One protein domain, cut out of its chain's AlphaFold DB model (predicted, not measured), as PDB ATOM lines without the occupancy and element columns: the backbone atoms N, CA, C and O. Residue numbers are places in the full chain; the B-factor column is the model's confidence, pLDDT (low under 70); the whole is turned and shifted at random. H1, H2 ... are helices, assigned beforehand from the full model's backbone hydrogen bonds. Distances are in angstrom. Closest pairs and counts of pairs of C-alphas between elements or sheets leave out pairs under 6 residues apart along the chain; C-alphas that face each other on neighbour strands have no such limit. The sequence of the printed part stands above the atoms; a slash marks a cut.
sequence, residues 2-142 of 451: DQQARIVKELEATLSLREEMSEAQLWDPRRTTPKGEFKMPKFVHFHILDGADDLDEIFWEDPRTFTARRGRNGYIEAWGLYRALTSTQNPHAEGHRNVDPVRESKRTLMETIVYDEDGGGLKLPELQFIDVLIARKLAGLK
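AT A GLANCE: This is residues 2 to 142 of the 451 residues of an uncharacterized protein of Trametes pubescens (UniProt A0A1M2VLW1). Two long unnamed stretches, residues 27 to 56 and 61 to 100, make much of a loop-rich body, with the short H3 and the longer H4 nearest its middle. H1 crosses H4 steeply at one end of the body, and H5 points away at the other end, where its residues 137 to 142 stick out. The printed part has 141 residues with five named helices, H1 to H5 in chain order, and no named strand; the class is all helix, though under half of the residues, 58, are in named elements. It is compact, with a radius of gyration of the C-alphas of 16.7 A and spans of 48 by 41 by 29 A.

IN THESE COORDINATES: H1, residues 2 to 19, begins at C-alpha 2 (224.775, 117.935, 104.220) and is 25.9 A long. H2 is residues 23 to 26, 5.1 A, and H3 residues 57 to 60, 5.6 A. H4, residues 101 to 114, is 19.7 A long. H5, residues 125 to 142, is 26.0 A long and ends at C-alpha 142 (182.460, 126.962, 130.032).

HOW THE PARTS SIT: H1 touches H4 with residues 7 to 11 alone, at a steep tilt of 46 degrees, the same way; the closest C-alphas, of Ile 7 and Lys 106, are 6.6 A apart. H1 and H2 are close but not clearly touching, with the C-alphas of Arg 18 and Leu 26 closest at 7.4 A. H3 and H5 only just touch, with 3 pairs of C-alphas within 8 A, through residues 125 to 129 of H5 alone; the closest are those of Phe 59 and Glu 126, 6.8 A. H4 and H5 are apart. Residues 31 to 32 pair with 38 to 39, antiparallel, and 85 to 86 with 97 to 98, parallel. Every O i to N i+4 pair is within hydrogen-bond range in H1 and H4, and 13 of 14 in H5; H2 and H3 are too short for such a pair, and each has its 1 O i to N i+3 pair within range.

THE WHOLE: The C-alphas of Asp 2 and Lys 142, the two farthest apart, are 50.4 A apart. The printed part has no cut. The links H2 to H3 and H3 to H4 are long. Mean pLDDT of the printed part is 80.8; residues 83 to 99 and 117 to 120 are under 70.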
ATOM      1  N   ASP A   2     223.685 117.387 103.384       75.00
ATOM      2  CA  ASP A   2     224.775 117.935 104.220       75.00
ATOM      3  C   ASP A   2     224.296 118.721 105.467       75.00
ATOM      4  O   ASP A   2     224.792 118.536 106.573       75.00
ATOM      5  N   GLN A   3     223.236 119.527 105.332       74.25
ATOM      6  CA  GLN A   3     222.722 120.358 106.429       74.25
ATOM      7  C   GLN A   3     222.050 119.563 107.561       74.25
ATOM      8  O   GLN A   3     222.244 119.880 108.729       74.25
ATOM      9  N   GLN A   4     221.276 118.525 107.233       72.69
ATOM     10  CA  GLN A   4     220.598 117.705 108.242       72.69
ATOM     11  C   GLN A   4     221.604 116.844 109.014       72.69
ATOM     12  O   GLN A   4     221.541 116.789 110.236       72.69
ATOM     13  N   ALA A   5     222.585 116.259 108.318       80.94
ATOM     14  CA  ALA A   5     223.684 115.536 108.957       80.94
ATOM     15  C   ALA A   5     224.498 116.448 109.891       80.94
ATOM     16  O   ALA A   5     224.884 116.038 110.983       80.94
ATOM     17  N   ARG A   6     224.708 117.710 109.496       81.75
ATOM     18  CA  ARG A   6     225.351 118.711 110.349       81.75
ATOM     19  C   ARG A   6     224.535 119.029 111.606       81.75
ATOM     20  O   ARG A   6     225.118 119.072 112.681       81.75
ATOM     21  N   ILE A   7     223.220 119.228 111.483       80.31
ATOM     22  CA  ILE A   7     222.329 119.486 112.631       80.31
ATOM     23  C   ILE A   7     222.370 118.320 113.624       80.31
ATOM     24  O   ILE A   7     222.532 118.555 114.817       80.31
ATOM     25  N   VAL A   8     222.283 117.082 113.127       82.12
ATOM     26  CA  VAL A   8     222.368 115.874 113.964       82.12
ATOM     27  C   VAL A   8     223.701 115.835 114.708       82.12
ATOM     28  O   VAL A   8     223.710 115.722 115.927       82.12
ATOM     29  N   LYS A   9     224.820 116.044 114.007       83.75
ATOM     30  CA  LYS A   9     226.153 116.039 114.620       83.75
ATOM     31  C   LYS A   9     226.344 117.141 115.671       83.75
ATOM     32  O   LYS A   9     227.004 116.919 116.681       83.75
ATOM     33  N   GLU A  10     225.803 118.338 115.433       81.06
ATOM     34  CA  GLU A  10     225.830 119.438 116.411       81.06
ATOM     35  C   GLU A  10     225.019 119.086 117.670       81.06
ATOM     36  O   GLU A  10     225.451 119.386 118.787       81.06
ATOM     37  N   LEU A  11     223.875 118.420 117.504       80.00
ATOM     38  CA  LEU A  11     223.039 117.986 118.618       80.00
ATOM     39  C   LEU A  11     223.685 116.846 119.409       80.00
ATOM     40  O   LEU A  11     223.749 116.932 120.629       80.00
ATOM     41  N   GLU A  12     224.235 115.835 118.733       83.38
ATOM     42  CA  GLU A  12     224.995 114.748 119.367       83.38
ATOM     43  C   GLU A  12     226.151 115.304 120.203       83.38
ATOM     44  O   GLU A  12     226.281 114.961 121.372       83.38
ATOM     45  N   ALA A  13     226.931 116.243 119.656       81.50
ATOM     46  CA  ALA A  13     228.005 116.892 120.406       81.50
ATOM     47  C   ALA A  13     227.486 117.646 121.643       81.50
ATOM     48  O   ALA A  13     228.120 117.623 122.696       81.50
ATOM     49  N   THR A  14     226.327 118.299 121.532       79.62
ATOM     50  CA  THR A  14     225.692 119.012 122.653       79.62
ATOM     51  C   THR A  14     225.213 118.049 123.739       79.62
ATOM     52  O   THR A  14     225.368 118.344 124.923       79.62
ATOM     53  N   LEU A  15     224.648 116.905 123.351       80.69
ATOM     54  CA  LEU A  15     224.200 115.867 124.276       80.69
ATOM     55  C   LEU A  15     225.389 115.207 124.973       80.69
ATOM     56  O   LEU A  15     225.390 115.125 126.196       80.69
ATOM     57  N   SER A  16     226.447 114.859 124.237       81.62
ATOM     58  CA  SER A  16     227.662 114.286 124.827       81.62
ATOM     59  C   SER A  16     228.340 115.246 125.809       81.62
ATOM     60  O   SER A  16     228.719 114.838 126.902       81.62
ATOM     61  N   LEU A  17     228.413 116.547 125.496       78.19
ATOM     62  CA  LEU A  17     228.927 117.548 126.447       78.19
ATOM     63  C   LEU A  17     228.099 117.623 127.739       78.19
ATOM     64  O   LEU A  17     228.627 117.985 128.787       78.19
ATOM     65  N   ARG A  18     226.802 117.310 127.674       75.25
ATOM     66  CA  ARG A  18     225.914 117.304 128.842       75.25
ATOM     67  C   ARG A  18     226.043 116.032 129.655       75.25
ATOM     68  O   ARG A  18     225.971 116.105 130.874       75.25
ATOM     69  N   GLU A  19     226.293 114.899 129.016       76.56
ATOM     70  CA  GLU A  19     226.617 113.651 129.713       76.56
ATOM     71  C   GLU A  19     227.902 113.776 130.550       76.56
ATOM     72  O   GLU A  19     228.034 113.122 131.582       76.56
ATOM     73  N   GLU A  20     228.819 114.664 130.155       81.56
ATOM     74  CA  GLU A  20     230.040 114.985 130.905       81.56
ATOM     75  C   GLU A  20     229.828 116.000 132.051       81.56
ATOM     76  O   GLU A  20     230.738 116.222 132.858       81.56
ATOM     77  N   MET A  21     228.649 116.630 132.159       82.69
ATOM     78  CA  MET A  21     228.351 117.582 133.235       82.69
ATOM     79  C   MET A  21     228.179 116.867 134.577       82.69
ATOM     80  O   MET A  21     227.649 115.761 134.662       82.69
ATOM     81  N   SER A  22     228.582 117.525 135.669       81.19
ATOM     82  CA  SER A  22     228.320 116.975 137.002       81.19
ATOM     83  C   SER A  22     226.817 116.885 137.265       81.19
ATOM     84  O   SER A  22     226.035 117.715 136.797       81.19
ATOM     85  N   GLU A  23     226.416 115.918 138.087       77.12
ATOM     86  CA  GLU A  23     225.020 115.720 138.478       77.12
ATOM     87  C   GLU A  23     224.390 117.025 139.006       77.12
ATOM     88  O   GLU A  23     223.322 117.434 138.560       77.12
ATOM     89  N   ALA A  24     225.108 117.776 139.850       78.06
ATOM     90  CA  ALA A  24     224.647 119.068 140.360       78.06
ATOM     91  C   ALA A  24     224.366 120.112 139.259       78.06
ATOM     92  O   ALA A  24     223.487 120.956 139.429       78.06
ATOM     93  N   GLN A  25     225.096 120.071 138.142       77.06
ATOM     94  CA  GLN A  25     224.872 120.974 137.010       77.06
ATOM     95  C   GLN A  25     223.706 120.516 136.127       77.06
ATOM     96  O   GLN A  25     222.972 121.361 135.621       77.06
ATOM     97  N   LEU A  26     223.511 119.204 135.959       77.00
ATOM     98  CA  LEU A  26     222.385 118.643 135.201       77.00
ATOM     99  C   LEU A  26     221.032 118.930 135.868       77.00
ATOM    100  O   LEU A  26     220.042 119.193 135.183       77.00
ATOM    101  N   TRP A  27     221.002 118.926 137.202       81.88
ATOM    102  CA  TRP A  27     219.797 119.188 137.991       81.88
ATOM    103  C   TRP A  27     219.524 120.674 138.268       81.88
ATOM    104  O   TRP A  27     218.485 120.994 138.848       81.88
ATOM    105  N   ASP A  28     220.404 121.599 137.866       84.81
ATOM    106  CA  ASP A  28     220.118 123.035 137.973       84.81
ATOM    107  C   ASP A  28     218.934 123.371 137.053       84.81
ATOM    108  O   ASP A  28     219.034 123.145 135.851       84.81
ATOM    109  N   PRO A  29     217.805 123.908 137.548       85.81
ATOM    110  CA  PRO A  29     216.649 124.218 136.707       85.81
ATOM    111  C   PRO A  29     216.850 125.472 135.838       85.81
ATOM    112  O   PRO A  29     216.000 125.792 135.005       85.81
ATOM    113  N   ARG A  30     217.936 126.229 136.035       89.25
ATOM    114  CA  ARG A  30     218.230 127.438 135.258       89.25
ATOM    115  C   ARG A  30     218.725 127.084 133.858       89.25
ATOM    116  O   ARG A  30     219.423 126.092 133.651       89.25
ATOM    117  N   ARG A  31     218.371 127.920 132.880       90.25
ATOM    118  CA  ARG A  31     218.800 127.801 131.479       90.25
ATOM    119  C   ARG A  31     219.202 129.162 130.934       90.25
ATOM    120  O   ARG A  31     218.697 130.195 131.385       90.25
ATOM    121  N   THR A  32     220.103 129.155 129.961       88.62
ATOM    122  CA  THR A  32     220.473 130.361 129.219       88.62
ATOM    123  C   THR A  32     219.354 130.694 128.241       88.62
ATOM    124  O   THR A  32     218.993 129.890 127.391       88.62
ATOM    125  N   THR A  33     218.769 131.876 128.380       87.75
ATOM    126  CA  THR A  33     217.742 132.387 127.461       87.75
ATOM    127  C   THR A  33     218.341 132.718 126.092       87.75
ATOM    128  O   THR A  33     219.549 132.944 125.994       87.75
ATOM    129  N   PRO A  34     217.513 132.922 125.050       83.06
ATOM    130  CA  PRO A  34     217.982 133.451 123.765       83.06
ATOM    131  C   PRO A  34     218.716 134.798 123.855       83.06
ATOM    132  O   PRO A  34     219.442 135.163 122.936       83.06
ATOM    133  N   LYS A  35     218.533 135.549 124.949       84.81
ATOM    134  CA  LYS A  35     219.237 136.811 125.225       84.81
ATOM    135  C   LYS A  35     220.557 136.634 125.986       84.81
ATOM    136  O   LYS A  35     221.203 137.626 126.306       84.81
ATOM    137  N   GLY A  36     220.953 135.403 126.307       87.06
ATOM    138  CA  GLY A  36     222.166 135.106 127.072       87.06
ATOM    139  C   GLY A  36     222.002 135.193 128.593       87.06
ATOM    140  O   GLY A  36     222.970 135.003 129.324       87.06
ATOM    141  N   GLU A  37     220.798 135.465 129.103       90.50
ATOM    142  CA  GLU A  37     220.541 135.512 130.549       90.50
ATOM    143  C   GLU A  37     220.399 134.101 131.125       90.50
ATOM    144  O   GLU A  37     219.564 133.333 130.650       90.50
ATOM    145  N   PHE A  38     221.141 133.779 132.186       91.62
ATOM    146  CA  PHE A  38     221.007 132.510 132.900       91.62
ATOM    147  C   PHE A  38     219.958 132.627 134.011       91.62
ATOM    148  O   PHE A  38     220.219 133.222 135.061       91.62
ATOM    149  N   LYS A  39     218.749 132.098 133.785       93.88
ATOM    150  CA  LYS A  39     217.632 132.226 134.739       93.88
ATOM    151  C   LYS A  39     216.724 131.003 134.769       93.88
ATOM    152  O   LYS A  39     216.718 130.185 133.852       93.88
ATOM    153  N   MET A  40     215.959 130.885 135.852       92.38
ATOM    154  CA  MET A  40     214.970 129.824 136.029       92.38
ATOM    155  C   MET A  40     213.686 130.177 135.257       92.38
ATOM    156  O   MET A  40     213.230 131.322 135.362       92.38
ATOM    157  N   PRO A  41     213.099 129.246 134.482       94.50
ATOM    158  CA  PRO A  41     211.772 129.446 133.903       94.50
ATOM    159  C   PRO A  41     210.721 129.613 135.010       94.50
ATOM    160  O   PRO A  41     210.795 128.969 136.054       94.50
ATOM    161  N   LYS A  42     209.719 130.471 134.791       95.62
ATOM    162  CA  LYS A  42     208.673 130.722 135.802       95.62
ATOM    163  C   LYS A  42     207.656 129.588 135.943       95.62
ATOM    164  O   LYS A  42     206.957 129.535 136.954       95.62
ATOM    165  N   PHE A  43     207.518 128.740 134.925       96.12
ATOM    166  CA  PHE A  43     206.460 127.731 134.873       96.12
ATOM    167  C   PHE A  43     206.896 126.403 134.256       96.12
ATOM    168  O   PHE A  43     206.622 125.352 134.827       96.12
ATOM    169  N   VAL A  44     207.531 126.440 133.083       95.12
ATOM    170  CA  VAL A  44     207.887 125.219 132.351       95.12
ATOM    171  C   VAL A  44     209.073 124.511 132.996       95.12
ATOM    172  O   VAL A  44     209.973 125.153 133.537       95.12
ATOM    173  N   HIS A  45     209.094 123.187 132.892       93.06
ATOM    174  CA  HIS A  45     210.202 122.347 133.334       93.06
ATOM    175  C   HIS A  45     210.903 121.753 132.118       93.06
ATOM    176  O   HIS A  45     210.246 121.216 131.227       93.06
ATOM    177  N   PHE A  46     212.226 121.846 132.095       91.31
ATOM    178  CA  PHE A  46     213.052 121.263 131.046       91.31
ATOM    179  C   PHE A  46     213.509 119.869 131.445       91.31
ATOM    180  O   PHE A  46     213.788 119.618 132.618       91.31
ATOM    181  N   HIS A  47     213.656 118.988 130.459       90.31
ATOM    182  CA  HIS A  47     214.435 117.776 130.653       90.31
ATOM    183  C   HIS A  47     215.889 118.142 131.007       90.31
ATOM    184  O   HIS A  47     216.399 119.192 130.598       90.31
ATOM    185  N   ILE A  48     216.581 117.277 131.753       87.06
ATOM    186  CA  ILE A  48     217.971 117.522 132.182       87.06
ATOM    187  C   ILE A  48     218.919 117.712 130.984       87.06
ATOM    188  O   ILE A  48     219.826 118.540 131.028       87.06
ATOM    189  N   LEU A  49     218.644 117.022 129.872       86.69
ATOM    190  CA  LEU A  49     219.400 117.141 128.622       86.69
ATOM    191  C   LEU A  49     218.940 118.306 127.731       86.69
ATOM    192  O   LEU A  49     219.678 118.696 126.832       86.69
ATOM    193  N   ASP A  50     217.776 118.911 127.991       88.69
ATOM    194  CA  ASP A  50     217.286 120.043 127.201       88.69
ATOM    195  C   ASP A  50     217.896 121.356 127.700       88.69
ATOM    196  O   ASP A  50     217.761 121.743 128.862       88.69
ATOM    197  N   GLY A  51     218.597 122.055 126.813       86.88
ATOM    198  CA  GLY A  51     219.219 123.350 127.078       86.88
ATOM    199  C   GLY A  51     218.315 124.546 127.049       86.88
ATOM    200  O   GLY A  51     218.757 125.621 127.449       86.88
ATOM    201  N   ALA A  52     217.095 124.356 126.560       88.56
ATOM    202  CA  ALA A  52     216.265 125.426 126.042       88.56
ATOM    203  C   ALA A  52     216.911 126.171 124.854       88.56
ATOM    204  O   ALA A  52     216.463 127.262 124.493       88.56
ATOM    205  N   ASP A  53     217.936 125.580 124.229       83.69
ATOM    206  CA  ASP A  53     218.514 126.088 122.991       83.69
ATOM    207  C   ASP A  53     217.400 126.193 121.939       83.69
ATOM    208  O   ASP A  53     216.494 125.355 121.877       83.69
ATOM    209  N   ASP A  54     217.426 127.264 121.147       81.50
ATOM    210  CA  ASP A  54     216.458 127.518 120.076       81.50
ATOM    211  C   ASP A  54     214.986 127.713 120.520       81.50
ATOM    212  O   ASP A  54     214.109 127.946 119.681       81.50
ATOM    213  N   LEU A  55     214.688 127.765 121.823       85.88
ATOM    214  CA  LEU A  55     213.346 128.033 122.354       85.88
ATOM    215  C   LEU A  55     213.028 129.546 122.413       85.88
ATOM    216  O   LEU A  55     213.923 130.368 122.586       85.88
ATOM    217  N   ASP A  56     211.777 129.977 122.196       85.69
ATOM    218  CA  ASP A  56     211.410 131.409 122.308       85.69
ATOM    219  C   ASP A  56     211.421 131.852 123.782       85.69
ATOM    220  O   ASP A  56     211.025 131.110 124.679       85.69
ATOM    221  N   GLU A  57     211.864 133.081 124.042       87.38
ATOM    222  CA  GLU A  57     211.974 133.638 125.393       87.38
ATOM    223  C   GLU A  57     210.636 133.648 126.148       87.38
ATOM    224  O   GLU A  57     210.611 133.581 127.374       87.38
ATOM    225  N   ILE A  58     209.522 133.654 125.412       89.69
ATOM    226  CA  ILE A  58     208.163 133.535 125.946       89.69
ATOM    227  C   ILE A  58     207.989 132.353 126.912       89.69
ATOM    228  O   ILE A  58     207.245 132.454 127.883       89.69
ATOM    229  N   PHE A  59     208.719 131.254 126.701       92.56
ATOM    230  CA  PHE A  59     208.616 130.054 127.528       92.56
ATOM    231  C   PHE A  59     209.342 130.183 128.878       92.56
ATOM    232  O   PHE A  59     209.168 129.335 129.747       92.56
ATOM    233  N   TRP A  60     210.092 131.267 129.109       93.38
ATOM    234  CA  TRP A  60     210.601 131.619 130.441       93.38
ATOM    235  C   TRP A  60     209.586 132.412 131.273       93.38
ATOM    236  O   TRP A  60     209.809 132.628 132.469       93.38
ATOM    237  N   GLU A  61     208.488 132.870 130.671       93.12
ATOM    238  CA  GLU A  61     207.446 133.636 131.349       93.12
ATOM    239  C   GLU A  61     206.398 132.737 132.027       93.12
ATOM    240  O   GLU A  61     206.468 131.509 131.982       93.12
ATOM    241  N   ASP A  62     205.432 133.355 132.714       96.00
ATOM    242  CA  ASP A  62     204.312 132.636 133.324       96.00
ATOM    243  C   ASP A  62     203.094 132.661 132.373       96.00
ATOM    244  O   ASP A  62     202.554 133.745 132.112       96.00
ATOM    245  N   PRO A  63     202.606 131.501 131.888       96.50
ATOM    246  CA  PRO A  63     201.457 131.428 130.982       96.50
ATOM    247  C   PRO A  63     200.154 131.958 131.591       96.50
ATOM    248  O   PRO A  63     199.207 132.271 130.865       96.50
ATOM    249  N   ARG A  64     200.065 132.085 132.919       95.31
ATOM    250  CA  ARG A  64     198.878 132.605 133.617       95.31
ATOM    251  C   ARG A  64     198.729 134.115 133.447       95.31
ATOM    252  O   ARG A  64     197.607 134.607 133.383       95.31
ATOM    253  N   THR A  65     199.845 134.832 133.323       94.81
ATOM    254  CA  THR A  65     199.888 136.290 133.096       94.81
ATOM    255  C   THR A  65     200.268 136.659 131.663       94.81
ATOM    256  O   THR A  65     200.353 137.836 131.325       94.81
ATOM    257  N   PHE A  66     200.518 135.656 130.822       93.81
ATOM    258  CA  PHE A  66     200.911 135.840 129.437       93.81
ATOM    259  C   PHE A  66     199.854 136.607 128.631       93.81
ATOM    260  O   PHE A  66     198.652 136.317 128.709       93.81
ATOM    261  N   THR A  67     200.341 137.562 127.831       90.56
ATOM    262  CA  THR A  67     199.557 138.347 126.876       90.56
ATOM    263  C   THR A  67     199.966 137.974 125.458       90.56
ATOM    264  O   THR A  67     201.121 138.135 125.069       90.56
ATOM    265  N   ALA A  68     198.995 137.498 124.687       90.50
ATOM    266  CA  ALA A  68     199.214 136.986 123.348       90.50
ATOM    267  C   ALA A  68     199.724 138.064 122.378       90.50
ATOM    268  O   ALA A  68     199.206 139.185 122.328       90.50
ATOM    269  N   ARG A  69     200.748 137.716 121.590       87.12
ATOM    270  CA  ARG A  69     201.293 138.604 120.557       87.12
ATOM    271  C   ARG A  69     200.298 138.695 119.398       87.12
ATOM    272  O   ARG A  69     199.758 137.684 118.955       87.12
ATOM    273  N   ARG A  70     200.084 139.909 118.888       85.31
ATOM    274  CA  ARG A  70     199.278 140.148 117.684       85.31
ATOM    275  C   ARG A  70     200.151 139.996 116.438       85.31
ATOM    276  O   ARG A  70     201.277 140.489 116.408       85.31
ATOM    277  N   GLY A  71     199.626 139.297 115.442       76.56
ATOM    278  CA  GLY A  71     200.199 139.105 114.119       76.56
ATOM    279  C   GLY A  71     199.491 139.964 113.072       76.56
ATOM    280  O   GLY A  71     199.228 141.152 113.286       76.56
ATOM    281  N   ARG A  72     199.193 139.353 111.922       75.56
ATOM    282  CA  ARG A  72     198.559 140.017 110.775       75.56
ATOM    283  C   ARG A  72     197.230 140.662 111.171       75.56
ATOM    284  O   ARG A  72     196.420 140.048 111.854       75.56
ATOM    285  N   ASN A  73     196.985 141.886 110.694       76.00
ATOM    286  CA  ASN A  73     195.725 142.619 110.890       76.00
ATOM    287  C   ASN A  73     195.303 142.765 112.367       76.00
ATOM    288  O   ASN A  73     194.128 142.946 112.669       76.00
ATOM    289  N   GLY A  74     196.258 142.677 113.303       84.81
ATOM    290  CA  GLY A  74     195.981 142.712 114.738       84.81
ATOM    291  C   GLY A  74     195.395 141.414 115.305       84.81
ATOM    292  O   GLY A  74     195.107 141.372 116.503       84.81
ATOM    293  N   TYR A  75     195.237 140.367 114.493       89.56
ATOM    294  CA  TYR A  75     194.761 139.054 114.922       89.56
ATOM    295  C   TYR A  75     195.805 138.326 115.753       89.56
ATOM    296  O   TYR A  75     197.004 138.559 115.614       89.56
ATOM    297  N   ILE A  76     195.352 137.440 116.629       91.31
ATOM    298  CA  ILE A  76     196.227 136.560 117.395       91.31
ATOM    299  C   ILE A  76     196.133 135.169 116.774       91.31
ATOM    300  O   ILE A  76     195.045 134.628 116.614       91.31
ATOM    301  N   GLU A  77     197.276 134.593 116.415       88.75
ATOM    302  CA  GLU A  77     197.380 133.286 115.761       88.75
ATOM    303  C   GLU A  77     198.199 132.339 116.640       88.75
ATOM    304  O   GLU A  77     199.104 132.793 117.342       88.75
ATOM    305  N   ALA A  78     197.882 131.040 116.620       89.19
ATOM    306  CA  ALA A  78     198.628 129.991 117.326       89.19
ATOM    307  C   ALA A  78     199.012 130.383 118.770       89.19
ATOM    308  O   ALA A  78     200.189 130.458 119.140       89.19
ATOM    309  N   TRP A  79     197.988 130.698 119.569       93.62
ATOM    310  CA  TRP A  79     198.071 131.131 120.969       93.62
ATOM    311  C   TRP A  79     198.824 132.453 121.203       93.62
ATOM    312  O   TRP A  79     199.085 132.829 122.342       93.62
ATOM    313  N   GLY A  80     199.213 133.160 120.139       88.50
ATOM    314  CA  GLY A  80     200.097 134.325 120.188       88.50
ATOM    315  C   GLY A  80     201.535 133.991 120.582       88.50
ATOM    316  O   GLY A  80     202.280 134.898 120.966       88.50
ATOM    317  N   LEU A  81     201.918 132.711 120.520       85.44
ATOM    318  CA  LEU A  81     203.273 132.241 120.813       85.44
ATOM    319  C   LEU A  81     204.188 132.441 119.605       85.44
ATOM    320  O   LEU A  81     205.322 132.906 119.730       85.44
ATOM    321  N   TYR A  82     203.661 132.151 118.417       71.31
ATOM    322  CA  TYR A  82     204.391 132.212 117.162       71.31
ATOM    323  C   TYR A  82     204.018 133.491 116.409       71.31
ATOM    324  O   TYR A  82     202.847 133.799 116.206       71.31
ATOM    325  N   ARG A  83     205.020 134.270 115.991       54.00
ATOM    326  CA  ARG A  83     204.796 135.360 115.030       54.00
ATOM    327  C   ARG A  83     204.520 134.739 113.656       54.00
ATOM    328  O   ARG A  83     205.263 133.846 113.253       54.00
ATOM    329  N   ALA A  84     203.493 135.235 112.964       46.62
ATOM    330  CA  ALA A  84     203.033 134.752 111.662       46.62
ATOM    331  C   ALA A  84     204.190 134.454 110.689       46.62
ATOM    332  O   ALA A  84     205.091 135.284 110.509       46.62
ATOM    333  N   LEU A  85     204.137 133.273 110.069       45.69
ATOM    334  CA  LEU A  85     205.093 132.789 109.077       45.69
ATOM    335  C   LEU A  85     205.116 133.723 107.859       45.69
ATOM    336  O   LEU A  85     204.109 133.895 107.175       45.69
ATOM    337  N   THR A  86     206.286 134.255 107.526       38.56
ATOM    338  CA  THR A  86     206.648 134.490 106.125       38.56
ATOM    339  C   THR A  86     207.929 133.735 105.855       38.56
ATOM    340  O   THR A  86     208.837 133.733 106.689       38.56
ATOM    341  N   SER A  87     208.015 133.102 104.687       38.66
ATOM    342  CA  SER A  87     209.291 132.592 104.210       38.66
ATOM    343  C   SER A  87     210.315 133.732 104.187       38.66
ATOM    344  O   SER A  87     209.981 134.898 103.955       38.66
ATOM    345  N   THR A  88     211.582 133.377 104.367       39.06
ATOM    346  CA  THR A  88     212.767 134.231 104.178       39.06
ATOM    347  C   THR A  88     212.810 134.968 102.824       39.06
ATOM    348  O   THR A  88     213.709 135.772 102.593       39.06
ATOM    349  N   GLN A  89     211.857 134.718 101.916       37.03
ATOM    350  CA  GLN A  89     211.772 135.292 100.574       37.03
ATOM    351  C   GLN A  89     210.809 136.484 100.436       37.03
ATOM    352  O   GLN A  89     210.729 137.043  99.343       37.03
ATOM    353  N   ASN A  90     210.101 136.912 101.491       40.69
ATOM    354  CA  ASN A  90     209.330 138.163 101.446       40.69
ATOM    355  C   ASN A  90     209.776 139.171 102.524       40.69
ATOM    356  O   ASN A  90     209.087 139.349 103.528       40.69
ATOM    357  N   PRO A  91     210.910 139.867 102.315       36.34
ATOM    358  CA  PRO A  91     211.434 140.868 103.249       36.34
ATOM    359  C   PRO A  91     210.565 142.137 103.391       36.34
ATOM    360  O   PRO A  91     210.951 143.048 104.115       36.34
ATOM    361  N   HIS A  92     209.407 142.220 102.720       37.03
ATOM    362  CA  HIS A  92     208.549 143.413 102.697       37.03
ATOM    363  C   HIS A  92     207.255 143.300 103.513       37.03
ATOM    364  O   HIS A  92     206.467 144.243 103.526       37.03
ATOM    365  N   ALA A  93     207.009 142.184 104.197       43.44
ATOM    366  CA  ALA A  93     205.864 142.082 105.092       43.44
ATOM    367  C   ALA A  93     206.264 142.613 106.483       43.44
ATOM    368  O   ALA A  93     206.888 141.912 107.283       43.44
ATOM    369  N   GLU A  94     205.962 143.882 106.765       36.38
ATOM    370  CA  GLU A  94     206.172 144.472 108.092       36.38
ATOM    371  C   GLU A  94     205.409 143.663 109.162       36.38
ATOM    372  O   GLU A  94     204.210 143.430 109.042       36.38
ATOM    373  N   GLY A  95     206.110 143.209 110.212       41.28
ATOM    374  CA  GLY A  95     205.510 142.531 111.375       41.28
ATOM    375  C   GLY A  95     205.718 141.011 111.485       41.28
ATOM    376  O   GLY A  95     205.410 140.443 112.536       41.28
ATOM    377  N   HIS A  96     206.295 140.347 110.481       48.81
ATOM    378  CA  HIS A  96     206.420 138.880 110.441       48.81
ATOM    379  C   HIS A  96     207.719 138.336 111.071       48.81
ATOM    380  O   HIS A  96     208.716 139.053 111.197       48.81
ATOM    381  N   ARG A  97     207.719 137.065 111.517       47.94
ATOM    382  CA  ARG A  97     208.944 136.396 112.009       47.94
ATOM    383  C   ARG A  97     209.786 135.989 110.811       47.94
ATOM    384  O   ARG A  97     209.292 135.298 109.926       47.94
ATOM    385  N   ASN A  98     211.075 136.308 110.848       52.12
ATOM    386  CA  ASN A  98     212.043 135.540 110.083       52.12
ATOM    387  C   ASN A  98     212.161 134.170 110.765       52.12
ATOM    388  O   ASN A  98     212.776 134.059 111.829       52.12
ATOM    389  N   VAL A  99     211.452 133.167 110.249       58.59
ATOM    390  CA  VAL A  99     211.563 131.807 110.774       58.59
ATOM    391  C   VAL A  99     212.890 131.252 110.299       58.59
ATOM    392  O   VAL A  99     213.122 131.142 109.099       58.59
ATOM    393  N   ASP A 100     213.765 130.945 111.251       70.44
ATOM    394  CA  ASP A 100     215.007 130.245 110.976       70.44
ATOM    395  C   ASP A 100     214.681 128.746 110.873       70.44
ATOM    396  O   ASP A 100     214.418 128.103 111.893       70.44
ATOM    397  N   PRO A 101     214.650 128.168 109.658       71.19
ATOM    398  CA  PRO A 101     214.291 126.766 109.478       71.19
ATOM    399  C   PRO A 101     215.302 125.829 110.148       71.19
ATOM    400  O   PRO A 101     214.947 124.700 110.484       71.19
ATOM    401  N   VAL A 102     216.545 126.279 110.367       77.81
ATOM    402  CA  VAL A 102     217.569 125.510 111.085       77.81
ATOM    403  C   VAL A 102     217.223 125.439 112.558       77.81
ATOM    404  O   VAL A 102     217.239 124.352 113.127       77.81
ATOM    405  N   ARG A 103     216.865 126.581 113.145       80.38
ATOM    406  CA  ARG A 103     216.419 126.690 114.534       80.38
ATOM    407  C   ARG A 103     215.212 125.792 114.815       80.38
ATOM    408  O   ARG A 103     215.229 125.024 115.769       80.38
ATOM    409  N   GLU A 104     214.181 125.858 113.973       78.19
ATOM    410  CA  GLU A 104     212.985 125.022 114.149       78.19
ATOM    411  C   GLU A 104     213.328 123.532 113.970       78.19
ATOM    412  O   GLU A 104     212.960 122.718 114.810       78.19
ATOM    413  N   SER A 105     214.136 123.173 112.961       81.38
ATOM    414  CA  SER A 105     214.577 121.779 112.759       81.38
ATOM    415  C   SER A 105     215.390 121.236 113.940       81.38
ATOM    416  O   SER A 105     215.237 120.072 114.308       81.38
ATOM    417  N   LYS A 106     216.252 122.066 114.544       83.69
ATOM    418  CA  LYS A 106     217.002 121.724 115.762       83.69
ATOM    419  C   LYS A 106     216.065 121.469 116.934       83.69
ATOM    420  O   LYS A 106     216.232 120.469 117.629       83.69
ATOM    421  N   ARG A 107     215.057 122.329 117.125       86.19
ATOM    422  CA  ARG A 107     214.075 122.163 118.200       86.19
ATOM    423  C   ARG A 107     213.224 120.906 118.014       86.19
ATOM    424  O   ARG A 107     213.058 120.174 118.984       86.19
ATOM    425  N   THR A 108     212.758 120.615 116.797       83.75
ATOM    426  CA  THR A 108     212.038 119.366 116.485       83.75
ATOM    427  C   THR A 108     212.905 118.137 116.775       83.75
ATOM    428  O   THR A 108     212.432 117.180 117.374       83.75
ATOM    429  N   LEU A 109     214.192 118.159 116.404       84.25
ATOM    430  CA  LEU A 109     215.087 117.029 116.669       84.25
ATOM    431  C   LEU A 109     215.364 116.845 118.171       84.25
ATOM    432  O   LEU A 109     215.388 115.716 118.649       84.25
ATOM    433  N   MET A 110     215.536 117.941 118.920       85.62
ATOM    434  CA  MET A 110     215.664 117.905 120.383       85.62
ATOM    435  C   MET A 110     214.435 117.260 121.031       85.62
ATOM    436  O   MET A 110     214.573 116.431 121.920       85.62
ATOM    437  N   GLU A 111     213.239 117.618 120.570       85.94
ATOM    438  CA  GLU A 111     211.982 117.012 121.008       85.94
ATOM    439  C   GLU A 111     211.971 115.494 120.780       85.94
ATOM    440  O   GLU A 111     211.801 114.755 121.746       85.94
ATOM    441  N   THR A 112     212.260 115.034 119.560       83.19
ATOM    442  CA  THR A 112     212.293 113.597 119.228       83.19
ATOM    443  C   THR A 112     213.352 112.822 120.015       83.19
ATOM    444  O   THR A 112     213.123 111.683 120.389       83.19
ATOM    445  N   ILE A 113     214.528 113.397 120.272       83.31
ATOM    446  CA  ILE A 113     215.600 112.664 120.969       83.31
ATOM    447  C   ILE A 113     215.399 112.670 122.487       83.31
ATOM    448  O   ILE A 113     215.691 111.681 123.150       83.31
ATOM    449  N   VAL A 114     214.950 113.792 123.052       85.69
ATOM    450  CA  VAL A 114     214.987 114.008 124.505       85.69
ATOM    451  C   VAL A 114     213.634 113.803 125.177       85.69
ATOM    452  O   VAL A 114     213.604 113.466 126.356       85.69
ATOM    453  N   TYR A 115     212.527 114.023 124.471       85.56
ATOM    454  CA  TYR A 115     211.184 114.006 125.060       85.56
ATOM    455  C   TYR A 115     210.292 112.852 124.573       85.56
ATOM    456  O   TYR A 115     209.188 112.716 125.103       85.56
ATOM    457  N   ASP A 116     210.749 112.019 123.630       79.31
ATOM    458  CA  ASP A 116     210.074 110.756 123.278       79.31
ATOM    459  C   ASP A 116     210.267 109.694 124.390       79.31
ATOM    460  O   ASP A 116     210.435 110.043 125.557       79.31
ATOM    461  N   GLU A 117     210.181 108.394 124.080       60.56
ATOM    462  CA  GLU A 117     210.103 107.282 125.050       60.56
ATOM    463  C   GLU A 117     211.169 107.328 126.172       60.56
ATOM    464  O   GLU A 117     210.885 106.909 127.297       60.56
ATOM    465  N   ASP A 118     212.341 107.915 125.906       58.56
ATOM    466  CA  ASP A 118     213.458 108.072 126.850       58.56
ATOM    467  C   ASP A 118     213.343 109.293 127.793       58.56
ATOM    468  O   ASP A 118     214.023 109.355 128.817       58.56
ATOM    469  N   GLY A 119     212.449 110.250 127.518       61.94
ATOM    470  CA  GLY A 119     212.292 111.511 128.263       61.94
ATOM    471  C   GLY A 119     211.616 111.394 129.634       61.94
ATOM    472  O   GLY A 119     211.136 112.390 130.188       61.94
ATOM    473  N   GLY A 120     211.494 110.177 130.173       64.38
ATOM    474  CA  GLY A 120     210.913 109.912 131.494       64.38
ATOM    475  C   GLY A 120     209.444 110.333 131.641       64.38
ATOM    476  O   GLY A 120     208.975 110.542 132.760       64.38
ATOM    477  N   GLY A 121     208.721 110.498 130.528       75.56
ATOM    478  CA  GLY A 121     207.340 110.990 130.506       75.56
ATOM    479  C   GLY A 121     207.194 112.494 130.773       75.56
ATOM    480  O   GLY A 121     206.076 112.964 131.007       75.56
ATOM    481  N   LEU A 122     208.290 113.263 130.757       84.50
ATOM    482  CA  LEU A 122     208.226 114.713 130.895       84.50
ATOM    483  C   LEU A 122     207.626 115.330 129.628       84.50
ATOM    484  O   LEU A 122     208.057 115.062 128.513       84.50
ATOM    485  N   LYS A 123     206.629 116.200 129.796       90.12
ATOM    486  CA  LYS A 123     206.016 116.909 128.671       90.12
ATOM    487  C   LYS A 123     206.945 118.013 128.162       90.12
ATOM    488  O   LYS A 123     207.594 118.677 128.966       90.12
ATOM    489  N   LEU A 124     206.930 118.298 126.861       91.81
ATOM    490  CA  LEU A 124     207.656 119.440 126.293       91.81
ATOM    491  C   LEU A 124     207.310 120.763 126.998       91.81
ATOM    492  O   LEU A 124     206.124 121.007 127.260       91.81
ATOM    493  N   PRO A 125     208.293 121.651 127.233       93.31
ATOM    494  CA  PRO A 125     208.075 122.984 127.792       93.31
ATOM    495  C   PRO A 125     206.972 123.762 127.068       93.31
ATOM    496  O   PRO A 125     206.096 124.353 127.700       93.31
ATOM    497  N   GLU A 126     206.956 123.706 125.735       92.69
ATOM    498  CA  GLU A 126     205.955 124.386 124.921       92.69
ATOM    499  C   GLU A 126     204.541 123.873 125.192       92.69
ATOM    500  O   GLU A 126     203.608 124.661 125.344       92.69
ATOM    501  N   LEU A 127     204.381 122.554 125.308       93.75
ATOM    502  CA  LEU A 127     203.088 121.943 125.595       93.75
ATOM    503  C   LEU A 127     202.646 122.179 127.043       93.75
ATOM    504  O   LEU A 127     201.454 122.351 127.274       93.75
ATOM    505  N   GLN A 128     203.571 122.227 128.009       95.88
ATOM    506  CA  GLN A 128     203.253 122.633 129.386       95.88
ATOM    507  C   GLN A 128     202.670 124.054 129.412       95.88
ATOM    508  O   GLN A 128     201.682 124.316 130.095       95.88
ATOM    509  N   PHE A 129     203.263 124.973 128.643       96.56
ATOM    510  CA  PHE A 129     202.790 126.351 128.533       96.56
ATOM    511  C   PHE A 129     201.418 126.425 127.848       96.56
ATOM    512  O   PHE A 129     200.501 127.069 128.362       96.56
ATOM    513  N   ILE A 130     201.257 125.737 126.711       96.44
ATOM    514  CA  ILE A 130     200.007 125.726 125.940       96.44
ATOM    515  C   ILE A 130     198.864 125.079 126.730       96.44
ATOM    516  O   ILE A 130     197.746 125.583 126.665       96.44
ATOM    517  N   ASP A 131     199.114 124.046 127.539       97.38
ATOM    518  CA  ASP A 131     198.082 123.428 128.386       97.38
ATOM    519  C   ASP A 131     197.410 124.436 129.320       97.38
ATOM    520  O   ASP A 131     196.195 124.392 129.521       97.38
ATOM    521  N   VAL A 132     198.177 125.383 129.865       97.88
ATOM    522  CA  VAL A 132     197.622 126.452 130.704       97.88
ATOM    523  C   VAL A 132     196.752 127.395 129.880       97.88
ATOM    524  O   VAL A 132     195.687 127.807 130.344       97.88
ATOM    525  N   LEU A 133     197.163 127.730 128.653       97.62
ATOM    526  CA  LEU A 133     196.372 128.576 127.753       97.62
ATOM    527  C   LEU A 133     195.076 127.876 127.324       97.62
ATOM    528  O   LEU A 133     194.007 128.488 127.364       97.62
ATOM    529  N   ILE A 134     195.149 126.579 127.021       98.06
ATOM    530  CA  ILE A 134     193.990 125.723 126.767       98.06
ATOM    531  C   ILE A 134     193.069 125.719 127.988       98.06
ATOM    532  O   ILE A 134     191.882 125.998 127.850       98.06
ATOM    533  N   ALA A 135     193.589 125.474 129.193       98.19
ATOM    534  CA  ALA A 135     192.783 125.454 130.412       98.19
ATOM    535  C   ALA A 135     192.075 126.798 130.660       98.19
ATOM    536  O   ALA A 135     190.886 126.819 130.988       98.19
ATOM    537  N   ARG A 136     192.769 127.924 130.435       97.25
ATOM    538  CA  ARG A 136     192.187 129.276 130.500       97.25
ATOM    539  C   ARG A 136     191.064 129.451 129.478       97.25
ATOM    540  O   ARG A 136     189.982 129.914 129.840       97.25
ATOM    541  N   LYS A 137     191.292 129.050 128.223       97.75
ATOM    542  CA  LYS A 137     190.285 129.128 127.157       97.75
ATOM    543  C   LYS A 137     189.064 128.269 127.472       97.75
ATOM    544  O   LYS A 137     187.943 128.754 127.368       97.75
ATOM    545  N   LEU A 138     189.266 127.027 127.907       98.19
ATOM    546  CA  LEU A 138     188.198 126.103 128.290       98.19
ATOM    547  C   LEU A 138     187.366 126.643 129.460       98.19
ATOM    548  O   LEU A 138     186.141 126.540 129.432       98.19
ATOM    549  N   ALA A 139     188.004 127.251 130.465       97.62
ATOM    550  CA  ALA A 139     187.295 127.902 131.563       97.62
ATOM    551  C   ALA A 139     186.416 129.060 131.061       97.62
ATOM    552  O   ALA A 139     185.253 129.156 131.455       97.62
ATOM    553  N   GLY A 140     186.939 129.886 130.147       97.19
ATOM    554  CA  GLY A 140     186.177 130.958 129.502       97.19
ATOM    555  C   GLY A 140     184.999 130.437 128.675       97.19
ATOM    556  O   GLY A 140     183.887 130.933 128.814       97.19
ATOM    557  N   LEU A 141     185.211 129.390 127.875       96.94
ATOM    558  CA  LEU A 141     184.159 128.758 127.071       96.94
ATOM    559  C   LEU A 141     183.072 128.109 127.935       96.94
ATOM    560  O   LEU A 141     181.904 128.152 127.573       96.94
ATOM    561  N   LYS A 142     183.430 127.538 129.090       96.12
ATOM    562  CA  LYS A 142     182.460 126.962 130.032       96.12
ATOM    563  C   LYS A 142     181.562 128.026 130.672       96.12
ATOM    564  O   LYS A 142     180.422 127.727 131.002       96.12
TER     565      LYS A 142